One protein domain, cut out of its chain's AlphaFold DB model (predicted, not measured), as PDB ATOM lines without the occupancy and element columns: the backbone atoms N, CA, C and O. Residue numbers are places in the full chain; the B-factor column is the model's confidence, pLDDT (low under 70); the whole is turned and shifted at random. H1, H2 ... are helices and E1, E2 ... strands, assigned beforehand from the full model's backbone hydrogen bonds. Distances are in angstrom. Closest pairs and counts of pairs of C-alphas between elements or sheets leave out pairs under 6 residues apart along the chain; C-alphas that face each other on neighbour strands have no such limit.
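What this domain is: This is residues 133 to 232 of the 233 residues of an uncharacterized protein of Aegilops tauschii subsp. strangulata (UniProt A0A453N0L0). Four crossed helices form a rounded cluster: H4 packs with its first half on the beginning of H5 and on the first residue of H2, while H1 crosses H2. The short strand E1 and the small helix H3 lie on the outside, near or close to H5. The printed part has 100 residues, with five named helices and one named strand that follow along the chain in the order H1, H2, E1, H3, H4, H5; helices hold 61 and strands 3 of the 64 residues in named elements, and the class is mostly helix. It is compact, with a radius of gyration of the C-alphas of 13.1 A and spans of 36 by 29 by 23 A.

Where its parts are: H4, residues 191 to 206, is the longest helix at 23.1 A and begins at C-alpha 191 (-11.592, 84.968, 167.160). H5, residues 216 to 230, measures 21.6 A and ends at C-alpha 230 (-4.947, 67.614, 156.793). H2, residues 152 to 166, measures 21.2 A. H1, residues 133 to 143, measures 15.6 A and begins at C-alpha 133 (2.372, 73.138, 169.931). H3 is residues 177 to 180. E1, residues 172 to 174, pairs with no named strand.

How they stand to each other: H4 touches H5 at a steep tilt of 65 degrees, opposite ways; the closest C-alphas, of Gly 197 and Phe 218, are 5.1 A apart. H4 touches H2, which meets it with residue 152 alone, about perpendicular at 76 degrees; the closest C-alphas, of Leu 152 and Glu 195, are 5.5 A apart. H1 touches H2 at 71 degrees, only just about perpendicular, with the C-alphas of Ala 136 and Phe 159 closest at 6.5 A. H3 and H5 are close but not clearly touching, with the C-alphas of Ala 177 and Ile 219 closest at 6.4 A. In H1, H2 and H4 every O i to N i+4 pair is within hydrogen-bond range, in H5 10 of 11, and H3 is too short for such a pair.

The domain as a whole: The C-alphas farthest apart, of Thr 207 and Ala 232, are 38.3 A apart. The printed part has no cut, and no link is long. Mean pLDDT of the printed part is 77.3; residues 143 to 149, 204 to 218 and 229 to 232 are under 70.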
ATOM      1  N   GLU A 133       2.153  72.154 168.870       86.81
ATOM      2  CA  GLU A 133       2.372  73.138 169.931       86.81
ATOM      3  C   GLU A 133       3.832  73.595 169.967       86.81
ATOM      4  O   GLU A 133       4.093  74.789 170.011       86.81
ATOM      5  N   THR A 134       4.794  72.684 169.827       83.81
ATOM      6  CA  THR A 134       6.220  73.051 169.783       83.81
ATOM      7  C   THR A 134       6.583  73.827 168.528       83.81
ATOM      8  O   THR A 134       7.413  74.736 168.568       83.81
ATOM      9  N   LEU A 135       5.933  73.524 167.402       86.62
ATOM     10  CA  LEU A 135       6.069  74.346 166.206       86.62
ATOM     11  C   LEU A 135       5.562  75.776 166.452       86.62
ATOM     12  O   LEU A 135       6.206  76.727 166.014       86.62
ATOM     13  N   ALA A 136       4.437  75.926 167.159       86.25
ATOM     14  CA  ALA A 136       3.901  77.229 167.548       86.25
ATOM     15  C   ALA A 136       4.851  77.976 168.500       86.25
ATOM     16  O   ALA A 136       5.193  79.122 168.222       86.25
ATOM     17  N   GLU A 137       5.341  77.313 169.553       81.94
ATOM     18  CA  GLU A 137       6.340  77.854 170.490       81.94
ATOM     19  C   GLU A 137       7.602  78.325 169.741       81.94
ATOM     20  O   GLU A 137       8.095  79.427 169.972       81.94
ATOM     21  N   THR A 138       8.097  77.530 168.787       81.75
ATOM     22  CA  THR A 138       9.277  77.874 167.972       81.75
ATOM     23  C   THR A 138       9.056  79.153 167.169       81.75
ATOM     24  O   THR A 138       9.925  80.018 167.163       81.75
ATOM     25  N   ILE A 139       7.899  79.305 166.518       84.31
ATOM     26  CA  ILE A 139       7.569  80.515 165.744       84.31
ATOM     27  C   ILE A 139       7.537  81.740 166.651       84.31
ATOM     28  O   ILE A 139       8.096  82.781 166.310       84.31
ATOM     29  N   ILE A 140       6.903  81.611 167.817       79.62
ATOM     30  CA  ILE A 140       6.793  82.722 168.757       79.62
ATOM     31  C   ILE A 140       8.187  83.137 169.255       79.62
ATOM     32  O   ILE A 140       8.479  84.330 169.272       79.62
ATOM     33  N   ASN A 141       9.060  82.176 169.576       76.19
ATOM     34  CA  ASN A 141      10.415  82.428 170.082       76.19
ATOM     35  C   ASN A 141      11.402  82.934 169.015       76.19
ATOM     36  O   ASN A 141      12.249  83.775 169.306       76.19
ATOM     37  N   GLU A 142      11.324  82.428 167.780       74.19
ATOM     38  CA  GLU A 142      12.181  82.873 166.667       74.19
ATOM     39  C   GLU A 142      11.879  84.332 166.280       74.19
ATOM     40  O   GLU A 142      12.781  85.068 165.875       74.19
ATOM     41  N   GLU A 143      10.623  84.765 166.429       65.62
ATOM     42  CA  GLU A 143      10.155  86.097 166.029       65.62
ATOM     43  C   GLU A 143       9.932  87.062 167.210       65.62
ATOM     44  O   GLU A 143       9.594  88.231 166.996       65.62
ATOM     45  N   SER A 144      10.162  86.633 168.461       57.69
ATOM     46  CA  SER A 144      10.150  87.495 169.651       57.69
ATOM     47  C   SER A 144      11.415  88.361 169.729       57.69
ATOM     48  O   SER A 144      12.215  88.279 170.662       57.69
ATOM     49  N   VAL A 145      11.600  89.238 168.746       52.16
ATOM     50  CA  VAL A 145      12.343  90.479 168.962       52.16
ATOM     51  C   VAL A 145      11.388  91.394 169.723       52.16
ATOM     52  O   VAL A 145      10.313  91.709 169.219       52.16
ATOM     53  N   VAL A 146      11.748  91.748 170.959       45.41
ATOM     54  CA  VAL A 146      11.021  92.651 171.873       45.41
ATOM     55  C   VAL A 146      10.157  93.677 171.116       45.41
ATOM     56  O   VAL A 146      10.692  94.532 170.409       45.41
ATOM     57  N   GLY A 147       8.827  93.588 171.267       53.03
ATOM     58  CA  GLY A 147       7.851  94.476 170.613       53.03
ATOM     59  C   GLY A 147       7.058  93.879 169.439       53.03
ATOM     60  O   GLY A 147       6.426  94.639 168.703       53.03
ATOM     61  N   SER A 148       7.066  92.556 169.235       59.88
ATOM     62  CA  SER A 148       6.302  91.915 168.157       59.88
ATOM     63  C   SER A 148       4.780  92.035 168.356       59.88
ATOM     64  O   SER A 148       4.205  91.683 169.384       59.88
ATOM     65  N   SER A 149       4.103  92.558 167.332       69.75
ATOM     66  CA  SER A 149       2.655  92.789 167.288       69.75
ATOM     67  C   SER A 149       1.907  91.579 166.722       69.75
ATOM     68  O   SER A 149       1.189  91.704 165.725       69.75
ATOM     69  N   TRP A 150       2.110  90.393 167.299       79.62
ATOM     70  CA  TRP A 150       1.411  89.195 166.836       79.62
ATOM     71  C   TRP A 150      -0.107  89.405 166.923       79.62
ATOM     72  O   TRP A 150      -0.669  89.668 167.987       79.62
ATOM     73  N   THR A 151      -0.773  89.293 165.777       86.06
ATOM     74  CA  THR A 151      -2.225  89.124 165.694       86.06
ATOM     75  C   THR A 151      -2.523  87.648 165.472       86.06
ATOM     76  O   THR A 151      -1.653  86.907 165.011       86.06
ATOM     77  N   LEU A 152      -3.753  87.205 165.748       84.56
ATOM     78  CA  LEU A 152      -4.126  85.820 165.458       84.56
ATOM     79  C   LEU A 152      -3.982  85.493 163.968       84.56
ATOM     80  O   LEU A 152      -3.553  84.392 163.629       84.56
ATOM     81  N   ASP A 153      -4.301  86.443 163.087       87.94
ATOM     82  CA  ASP A 153      -4.180  86.257 161.639       87.94
ATOM     83  C   ASP A 153      -2.710  86.109 161.229       87.94
ATOM     84  O   ASP A 153      -2.355  85.108 160.610       87.94
ATOM     85  N   SER A 154      -1.839  87.041 161.644       87.94
ATOM     86  CA  SER A 154      -0.412  86.979 161.300       87.94
ATOM     87  C   SER A 154       0.256  85.726 161.872       87.94
ATOM     88  O   SER A 154       1.030  85.072 161.175       87.94
ATOM     89  N   PHE A 155      -0.099  85.331 163.102       87.50
ATOM     90  CA  PHE A 155       0.372  84.080 163.699       87.50
ATOM     91  C   PHE A 155      -0.110  82.861 162.910       87.50
ATOM     92  O   PHE A 155       0.677  81.974 162.585       87.50
ATOM     93  N   THR A 156      -1.397  82.818 162.559       87.50
ATOM     94  CA  THR A 156      -1.967  81.711 161.782       87.50
ATOM     95  C   THR A 156      -1.279  81.590 160.423       87.50
ATOM     96  O   THR A 156      -0.968  80.480 159.994       87.50
ATOM     97  N   GLU A 157      -1.000  82.707 159.748       88.88
ATOM     98  CA  GLU A 157      -0.262  82.718 158.481       88.88
ATOM     99  C   GLU A 157       1.147  82.132 158.635       88.88
ATOM    100  O   GLU A 157       1.510  81.226 157.876       88.88
ATOM    101  N   ALA A 158       1.905  82.578 159.641       89.44
ATOM    102  CA  ALA A 158       3.247  82.069 159.930       89.44
ATOM    103  C   ALA A 158       3.231  80.569 160.270       89.44
ATOM    104  O   ALA A 158       4.005  79.783 159.717       89.44
ATOM    105  N   PHE A 159       2.285  80.143 161.106       89.31
ATOM    106  CA  PHE A 159       2.097  78.751 161.498       89.31
ATOM    107  C   PHE A 159       1.766  77.845 160.309       89.31
ATOM    108  O   PHE A 159       2.415  76.816 160.099       89.31
ATOM    109  N   VAL A 160       0.817  78.252 159.463       90.12
ATOM    110  CA  VAL A 160       0.464  77.521 158.236       90.12
ATOM    111  C   VAL A 160       1.648  77.481 157.265       90.12
ATOM    112  O   VAL A 160       1.896  76.441 156.647       90.12
ATOM    113  N   ALA A 161       2.392  78.580 157.116       90.62
ATOM    114  CA  ALA A 161       3.572  78.635 156.258       90.62
ATOM    115  C   ALA A 161       4.669  77.672 156.743       90.62
ATOM    116  O   ALA A 161       5.192  76.883 155.948       90.62
ATOM    117  N   LYS A 162       4.959  77.660 158.051       89.62
ATOM    118  CA  LYS A 162       5.938  76.749 158.659       89.62
ATOM    119  C   LYS A 162       5.498  75.288 158.516       89.62
ATOM    120  O   LYS A 162       6.302  74.474 158.066       89.62
ATOM    121  N   LEU A 163       4.225  74.960 158.771       89.81
ATOM    122  CA  LEU A 163       3.679  73.612 158.545       89.81
ATOM    123  C   LEU A 163       3.845  73.158 157.090       89.81
ATOM    124  O   LEU A 163       4.334  72.058 156.830       89.81
ATOM    125  N   LYS A 164       3.493  74.013 156.122       90.94
ATOM    126  CA  LYS A 164       3.673  73.713 154.693       90.94
ATOM    127  C   LYS A 164       5.142  73.484 154.336       90.94
ATOM    128  O   LYS A 164       5.427  72.592 153.541       90.94
ATOM    129  N   SER A 165       6.068  74.225 154.950       91.38
ATOM    130  CA  SER A 165       7.512  74.073 154.711       91.38
ATOM    131  C   SER A 165       8.077  72.708 155.137       91.38
ATOM    132  O   SER A 165       9.102  72.275 154.604       91.38
ATOM    133  N   VAL A 166       7.410  72.016 156.070       90.12
ATOM    134  CA  VAL A 166       7.813  70.687 156.564       90.12
ATOM    135  C   VAL A 166       6.917  69.552 156.064       90.12
ATOM    136  O   VAL A 166       7.255  68.388 156.258       90.12
ATOM    137  N   ALA A 167       5.810  69.851 155.380       90.12
ATOM    138  CA  ALA A 167       4.777  68.879 155.016       90.12
ATOM    139  C   ALA A 167       5.265  67.711 154.138       90.12
ATOM    140  O   ALA A 167       4.664  66.639 154.164       90.12
ATOM    141  N   ASN A 168       6.334  67.897 153.357       92.06
ATOM    142  CA  ASN A 168       6.956  66.846 152.540       92.06
ATOM    143  C   ASN A 168       8.069  66.067 153.269       92.06
ATOM    144  O   ASN A 168       8.662  65.168 152.678       92.06
ATOM    145  N   LYS A 169       8.369  66.421 154.523       91.88
ATOM    146  CA  LYS A 169       9.421  65.820 155.362       91.88
ATOM    147  C   LYS A 169       8.859  65.045 156.557       91.88
ATOM    148  O   LYS A 169       9.634  64.515 157.345       91.88
ATOM    149  N   ILE A 170       7.537  65.012 156.713       93.75
ATOM    150  CA  ILE A 170       6.848  64.419 157.861       93.75
ATOM    151  C   ILE A 170       5.810  63.404 157.389       93.75
ATOM    152  O   ILE A 170       5.283  63.514 156.281       93.75
ATOM    153  N   VAL A 171       5.492  62.435 158.245       94.50
ATOM    154  CA  VAL A 171       4.433  61.439 158.008       94.50
ATOM    155  C   VAL A 171       3.181  61.689 158.843       94.50
ATOM    156  O   VAL A 171       2.161  61.043 158.620       94.50
ATOM    157  N   GLY A 172       3.231  62.639 159.776       92.38
ATOM    158  CA  GLY A 172       2.098  62.974 160.626       92.38
ATOM    159  C   GLY A 172       2.343  64.196 161.501       92.38
ATOM    160  O   GLY A 172       3.434  64.767 161.526       92.38
ATOM    161  N   LEU A 173       1.289  64.583 162.209       91.69
ATOM    162  CA  LEU A 173       1.288  65.644 163.207       91.69
ATOM    163  C   LEU A 173       0.894  65.046 164.557       91.69
ATOM    164  O   LEU A 173       0.095  64.108 164.610       91.69
ATOM    165  N   LYS A 174       1.423  65.614 165.635       90.81
ATOM    166  CA  LYS A 174       1.096  65.254 167.015       90.81
ATOM    167  C   LYS A 174       0.606  66.495 167.751       90.81
ATOM    168  O   LYS A 174       1.094  67.592 167.511       90.81
ATOM    169  N   SER A 175      -0.359  66.310 168.644       88.75
ATOM    170  CA  SER A 175      -0.800  67.341 169.581       88.75
ATOM    171  C   SER A 175      -0.536  66.900 171.016       88.75
ATOM    172  O   SER A 175      -0.730  65.729 171.366       88.75
ATOM    173  N   MET A 176      -0.079  67.837 171.840       86.00
ATOM    174  CA  MET A 176       0.099  67.704 173.288       86.00
ATOM    175  C   MET A 176      -1.027  68.379 174.084       86.00
ATOM    176  O   MET A 176      -0.886  68.558 175.291       86.00
ATOM    177  N   ALA A 177      -2.160  68.707 173.448       85.81
ATOM    178  CA  ALA A 177      -3.300  69.379 174.079       85.81
ATOM    179  C   ALA A 177      -3.715  68.756 175.423       85.81
ATOM    180  O   ALA A 177      -3.905  69.470 176.402       85.81
ATOM    181  N   ALA A 178      -3.746  67.420 175.519       87.56
ATOM    182  CA  ALA A 178      -4.073  66.716 176.762       87.56
ATOM    183  C   ALA A 178      -3.199  67.134 177.961       87.56
ATOM    184  O   ALA A 178      -3.707  67.223 179.073       87.56
ATOM    185  N   HIS A 179      -1.909  67.408 177.731       80.06
ATOM    186  CA  HIS A 179      -0.947  67.787 178.771       80.06
ATOM    187  C   HIS A 179      -0.963  69.280 179.106       80.06
ATOM    188  O   HIS A 179      -0.388  69.674 180.114       80.06
ATOM    189  N   ARG A 180      -1.570  70.111 178.254       78.81
ATOM    190  CA  ARG A 180      -1.537  71.573 178.383       78.81
ATOM    191  C   ARG A 180      -2.899  72.140 178.783       78.81
ATOM    192  O   ARG A 180      -3.003  72.885 179.743       78.81
ATOM    193  N   SER A 181      -3.949  71.741 178.074       80.06
ATOM    194  CA  SER A 181      -5.312  72.261 178.230       80.06
ATOM    195  C   SER A 181      -6.348  71.210 178.619       80.06
ATOM    196  O   SER A 181      -7.491  71.552 178.902       80.06
ATOM    197  N   GLY A 182      -5.989  69.926 178.560       85.44
ATOM    198  CA  GLY A 182      -6.966  68.844 178.477       85.44
ATOM    199  C   GLY A 182      -7.535  68.687 177.058       85.44
ATOM    200  O   GLY A 182      -7.111  69.358 176.117       85.44
ATOM    201  N   LEU A 183      -8.476  67.752 176.896       87.12
ATOM    202  CA  LEU A 183      -9.042  67.357 175.593       87.12
ATOM    203  C   LEU A 183     -10.431  67.945 175.301       87.12
ATOM    204  O   LEU A 183     -11.057  67.571 174.310       87.12
ATOM    205  N   GLU A 184     -10.922  68.859 176.137       86.88
ATOM    206  CA  GLU A 184     -12.169  69.587 175.888       86.88
ATOM    207  C   GLU A 184     -11.925  70.703 174.857       86.88
ATOM    208  O   GLU A 184     -11.852  71.884 175.179       86.88
ATOM    209  N   ILE A 185     -11.712  70.300 173.599       84.19
ATOM    210  CA  ILE A 185     -11.444  71.216 172.487       84.19
ATOM    211  C   ILE A 185     -12.758  71.836 172.012       84.19
ATOM    212  O   ILE A 185     -13.621  71.123 171.493       84.19
ATOM    213  N   ASP A 186     -12.889  73.157 172.135       84.81
ATOM    214  CA  ASP A 186     -14.042  73.908 171.630       84.81
ATOM    215  C   ASP A 186     -13.901  74.172 170.115       84.81
ATOM    216  O   ASP A 186     -13.058  74.977 169.704       84.81
ATOM    217  N   PRO A 187     -14.721  73.536 169.251       84.12
ATOM    218  CA  PRO A 187     -14.684  73.773 167.809       84.12
ATOM    219  C   PRO A 187     -15.250  75.142 167.399       84.12
ATOM    220  O   PRO A 187     -15.157  75.509 166.228       84.12
ATOM    221  N   SER A 188     -15.872  75.866 168.330       86.62
ATOM    222  CA  SER A 188     -16.570  77.134 168.111       86.62
ATOM    223  C   SER A 188     -15.903  78.338 168.779       86.62
ATOM    224  O   SER A 188     -16.513  79.407 168.837       86.62
ATOM    225  N   VAL A 189     -14.647  78.188 169.221       85.44
ATOM    226  CA  VAL A 189     -13.869  79.269 169.840       85.44
ATOM    227  C   VAL A 189     -13.910  80.536 168.982       85.44
ATOM    228  O   VAL A 189     -13.651  80.514 167.772       85.44
ATOM    229  N   SER A 190     -14.269  81.663 169.600       86.06
ATOM    230  CA  SER A 190     -14.360  82.930 168.882       86.06
ATOM    231  C   SER A 190     -12.964  83.473 168.557       86.06
ATOM    232  O   SER A 190     -11.990  83.217 169.265       86.06
ATOM    233  N   LYS A 191     -12.853  84.284 167.497       85.06
ATOM    234  CA  LYS A 191     -11.592  84.968 167.160       85.06
ATOM    235  C   LYS A 191     -11.085  85.839 168.316       85.06
ATOM    236  O   LYS A 191      -9.883  85.903 168.535       85.06
ATOM    237  N   VAL A 192     -11.994  86.480 169.053       86.88
ATOM    238  CA  VAL A 192     -11.649  87.343 170.193       86.88
ATOM    239  C   VAL A 192     -11.032  86.523 171.324       86.88
ATOM    240  O   VAL A 192      -9.976  86.890 171.829       86.88
ATOM    241  N   ASP A 193     -11.642  85.389 171.669       84.94
ATOM    242  CA  ASP A 193     -11.147  84.508 172.734       84.94
ATOM    243  C   ASP A 193      -9.795  83.878 172.366       84.94
ATOM    244  O   ASP A 193      -8.898  83.759 173.201       84.94
ATOM    245  N   ALA A 194      -9.617  83.525 171.093       84.00
ATOM    246  CA  ALA A 194      -8.350  83.038 170.565       84.00
ATOM    247  C   ALA A 194      -7.240  84.106 170.575       84.00
ATOM    248  O   ALA A 194      -6.099  83.804 170.928       84.00
ATOM    249  N   GLU A 195      -7.558  85.349 170.203       85.69
ATOM    250  CA  GLU A 195      -6.623  86.477 170.279       85.69
ATOM    251  C   GLU A 195      -6.225  86.791 171.724       85.69
ATOM    252  O   GLU A 195      -5.051  87.048 171.986       85.69
ATOM    253  N   ASP A 196      -7.173  86.750 172.661       84.00
ATOM    254  CA  ASP A 196      -6.893  86.907 174.091       84.00
ATOM    255  C   ASP A 196      -5.981  85.780 174.607       84.00
ATOM    256  O   ASP A 196      -5.011  86.044 175.319       84.00
ATOM    257  N   GLY A 197      -6.223  84.537 174.176       82.56
ATOM    258  CA  GLY A 197      -5.349  83.396 174.456       82.56
ATOM    259  C   GLY A 197      -3.913  83.605 173.964       82.56
ATOM    260  O   GLY A 197      -2.976  83.456 174.744       82.56
ATOM    261  N   LEU A 198      -3.734  84.024 172.706       83.00
ATOM    262  CA  LEU A 198      -2.413  84.333 172.141       83.00
ATOM    263  C   LEU A 198      -1.716  85.481 172.892       83.00
ATOM    264  O   LEU A 198      -0.518  85.414 173.146       83.00
ATOM    265  N   ARG A 199      -2.444  86.536 173.283       81.56
ATOM    266  CA  ARG A 199      -1.863  87.650 174.057       81.56
ATOM    267  C   ARG A 199      -1.370  87.206 175.430       81.56
ATOM    268  O   ARG A 199      -0.315  87.666 175.860       81.56
ATOM    269  N   LYS A 200      -2.115  86.329 176.109       79.31
ATOM    270  CA  LYS A 200      -1.695  85.753 177.396       79.31
ATOM    271  C   LYS A 200      -0.416  84.934 177.250       79.31
ATOM    272  O   LYS A 200       0.457  85.065 178.099       79.31
ATOM    273  N   GLU A 201      -0.285  84.185 176.155       76.38
ATOM    274  CA  GLU A 201       0.938  83.441 175.836       76.38
ATOM    275  C   GLU A 201       2.145  84.363 175.656       76.38
ATOM    276  O   GLU A 201       3.207  84.169 176.234       76.38
ATOM    277  N   LEU A 202       1.979  85.430 174.880       77.50
ATOM    278  CA  LEU A 202       3.065  86.379 174.641       77.50
ATOM    279  C   LEU A 202       3.493  87.085 175.934       77.50
ATOM    280  O   LEU A 202       4.681  87.312 176.146       77.50
ATOM    281  N   ALA A 203       2.541  87.379 176.822       75.44
ATOM    282  CA  ALA A 203       2.827  87.974 178.123       75.44
ATOM    283  C   ALA A 203       3.533  87.000 179.088       75.44
ATOM    284  O   ALA A 203       4.376  87.434 179.876       75.44
ATOM    285  N   SER A 204       3.230  85.696 179.048       68.69
ATOM    286  CA  SER A 204       3.905  84.705 179.902       68.69
ATOM    287  C   SER A 204       5.380  84.535 179.512       68.69
ATOM    288  O   SER A 204       6.239  84.438 180.397       68.69
ATOM    289  N   LEU A 205       5.697  84.630 178.215       64.38
ATOM    290  CA  LEU A 205       7.068  84.589 177.695       64.38
ATOM    291  C   LEU A 205       7.940  85.743 178.209       64.38
ATOM    292  O   LEU A 205       9.090  85.519 178.586       64.38
ATOM    293  N   GLU A 206       7.393  86.960 178.310       61.06
ATOM    294  CA  GLU A 206       8.112  88.118 178.869       61.06
ATOM    295  C   GLU A 206       8.503  87.913 180.342       61.06
ATOM    296  O   GLU A 206       9.506  88.457 180.810       61.06
ATOM    297  N   THR A 207       7.736  87.100 181.075       59.00
ATOM    298  CA  THR A 207       7.977  86.808 182.497       59.00
ATOM    299  C   THR A 207       8.896  85.610 182.743       59.00
ATOM    300  O   THR A 207       9.244  85.340 183.893       59.00
ATOM    301  N   GLY A 208       9.323  84.903 181.690       54.28
ATOM    302  CA  GLY A 208      10.198  83.738 181.813       54.28
ATOM    303  C   GLY A 208       9.527  82.507 182.431       54.28
ATOM    304  O   GLY A 208      10.221  81.640 182.961       54.28
ATOM    305  N   ASN A 209       8.197  82.405 182.364       50.50
ATOM    306  CA  ASN A 209       7.454  81.209 182.762       50.50
ATOM    307  C   ASN A 209       7.250  80.303 181.535       50.50
ATOM    308  O   ASN A 209       6.210  80.312 180.890       50.50
ATOM    309  N   TRP A 210       8.288  79.538 181.193       52.09
ATOM    310  CA  TRP A 210       8.371  78.739 179.958       52.09
ATOM    311  C   TRP A 210       7.608  77.414 179.992       52.09
ATOM    312  O   TRP A 210       7.562  76.698 178.996       52.09
ATOM    313  N   ALA A 211       7.056  77.034 181.138       43.19
ATOM    314  CA  ALA A 211       6.511  75.705 181.321       43.19
ATOM    315  C   ALA A 211       5.097  75.806 181.888       43.19
ATOM    316  O   ALA A 211       4.888  76.427 182.924       43.19
ATOM    317  N   TYR A 212       4.167  75.137 181.208       44.97
ATOM    318  CA  TYR A 212       2.837  74.710 181.666       44.97
ATOM    319  C   TYR A 212       1.603  75.500 181.225       44.97
ATOM    320  O   TYR A 212       0.599  74.844 180.973       44.97
ATOM    321  N   ASP A 213       1.662  76.805 180.979       47.53
ATOM    322  CA  ASP A 213       0.438  77.573 180.693       47.53
ATOM    323  C   ASP A 213       0.346  78.038 179.237       47.53
ATOM    324  O   ASP A 213       0.283  79.238 178.981       47.53
ATOM    325  N   ILE A 214       0.268  77.093 178.284       53.81
ATOM    326  CA  ILE A 214      -0.311  77.484 176.993       53.81
ATOM    327  C   ILE A 214      -1.794  77.739 177.224       53.81
ATOM    328  O   ILE A 214      -2.512  76.824 177.638       53.81
ATOM    329  N   ALA A 215      -2.270  78.952 176.933       60.03
ATOM    330  CA  ALA A 215      -3.680  79.288 177.101       60.03
ATOM    331  C   ALA A 215      -4.571  78.245 176.377       60.03
ATOM    332  O   ALA A 215      -4.468  78.109 175.154       60.03
ATOM    333  N   PRO A 216      -5.479  77.530 177.079       60.56
ATOM    334  CA  PRO A 216      -6.285  76.445 176.501       60.56
ATOM    335  C   PRO A 216      -7.012  76.797 175.196       60.56
ATOM    336  O   PRO A 216      -7.172  75.971 174.297       60.56
ATOM    337  N   LEU A 217      -7.406  78.063 175.071       59.91
ATOM    338  CA  LEU A 217      -8.107  78.609 173.913       59.91
ATOM    339  C   LEU A 217      -7.205  78.741 172.675       59.91
ATOM    340  O   LEU A 217      -7.676  78.576 171.550       59.91
ATOM    341  N   PHE A 218      -5.904  78.976 172.857       68.25
ATOM    342  CA  PHE A 218      -4.941  79.035 171.758       68.25
ATOM    343  C   PHE A 218      -4.649  77.641 171.183       68.25
ATOM    344  O   PHE A 218      -4.597  77.467 169.964       68.25
ATOM    345  N   ILE A 219      -4.585  76.618 172.044       73.69
ATOM    346  CA  ILE A 219      -4.448  75.208 171.630       73.69
ATOM    347  C   ILE A 219      -5.623  74.764 170.759       73.69
ATOM    348  O   ILE A 219      -5.414  74.073 169.760       73.69
ATOM    349  N   CYS A 220      -6.845  75.203 171.083       70.62
ATOM    350  CA  CYS A 220      -8.021  74.908 170.263       70.62
ATOM    351  C   CYS A 220      -7.831  75.402 168.820       70.62
ATOM    352  O   CYS A 220      -8.101  74.661 167.875       70.62
ATOM    353  N   VAL A 221      -7.286  76.608 168.624       73.69
ATOM    354  CA  VAL A 221      -7.020  77.136 167.275       73.69
ATOM    355  C   VAL A 221      -5.939  76.338 166.551       73.69
ATOM    356  O   VAL A 221      -6.141  75.980 165.389       73.69
ATOM    357  N   LEU A 222      -4.825  76.013 167.215       77.44
ATOM    358  CA  LEU A 222      -3.761  75.189 166.622       77.44
ATOM    359  C   LEU A 222      -4.307  73.835 166.142       77.44
ATOM    360  O   LEU A 222      -4.051  73.406 165.010       77.44
ATOM    361  N   PHE A 223      -5.116  73.185 166.980       78.62
ATOM    362  CA  PHE A 223      -5.725  71.893 166.680       78.62
ATOM    363  C   PHE A 223      -6.731  71.971 165.519       78.62
ATOM    364  O   PHE A 223      -6.702  71.148 164.602       78.62
ATOM    365  N   LEU A 224      -7.602  72.983 165.498       76.81
ATOM    366  CA  LEU A 224      -8.590  73.143 164.426       76.81
ATOM    367  C   LEU A 224      -7.929  73.486 163.084       76.81
ATOM    368  O   LEU A 224      -8.256  72.883 162.063       76.81
ATOM    369  N   LYS A 225      -6.935  74.385 163.073       77.62
ATOM    370  CA  LYS A 225      -6.234  74.769 161.836       77.62
ATOM    371  C   LYS A 225      -5.434  73.621 161.233       77.62
ATOM    372  O   LYS A 225      -5.375  73.489 160.012       77.62
ATOM    373  N   THR A 226      -4.845  72.764 162.062       76.00
ATOM    374  CA  THR A 226      -4.128  71.572 161.581       76.00
ATOM    375  C   THR A 226      -5.080  70.523 161.009       76.00
ATOM    376  O   THR A 226      -4.764  69.917 159.982       76.00
ATOM    377  N   LYS A 227      -6.271  70.358 161.600       73.81
ATOM    378  CA  LYS A 227      -7.335  69.491 161.073       73.81
ATOM    379  C   LYS A 227      -7.839  69.944 159.697       73.81
ATOM    380  O   LYS A 227      -8.006  69.111 158.803       73.81
ATOM    381  N   ASP A 228      -8.056  71.244 159.506       73.88
ATOM    382  CA  ASP A 228      -8.519  71.779 158.218       73.88
ATOM    383  C   ASP A 228      -7.479  71.554 157.105       73.88
ATOM    384  O   ASP A 228      -7.826  71.206 155.976       73.88
ATOM    385  N   LEU A 229      -6.187  71.680 157.430       66.94
ATOM    386  CA  LEU A 229      -5.087  71.453 156.488       66.94
ATOM    387  C   LEU A 229      -4.892  69.978 156.116       66.94
ATOM    388  O   LEU A 229      -4.535  69.683 154.974       66.94
ATOM    389  N   SER A 230      -5.090  69.052 157.057       60.97
ATOM    390  CA  SER A 230      -4.947  67.614 156.793       60.97
ATOM    391  C   SER A 230      -6.110  67.049 155.974       60.97
ATOM    392  O   SER A 230      -5.906  66.105 155.215       60.97
ATOM    393  N   SER A 231      -7.289  67.668 156.072       59.84
ATOM    394  CA  SER A 231      -8.503  67.290 155.333       59.84
ATOM    395  C   SER A 231      -8.538  67.812 153.887       59.84
ATOM    396  O   SER A 231      -9.427  67.446 153.127       59.84
ATOM    397  N   ALA A 232      -7.594  68.681 153.506       54.78
ATOM    398  CA  ALA A 232      -7.503  69.288 152.175       54.78
ATOM    399  C   ALA A 232      -6.608  68.507 151.184       54.78
ATOM    400  O   ALA A 232      -6.328  69.010 150.093       54.78
TER     401      ALA A 232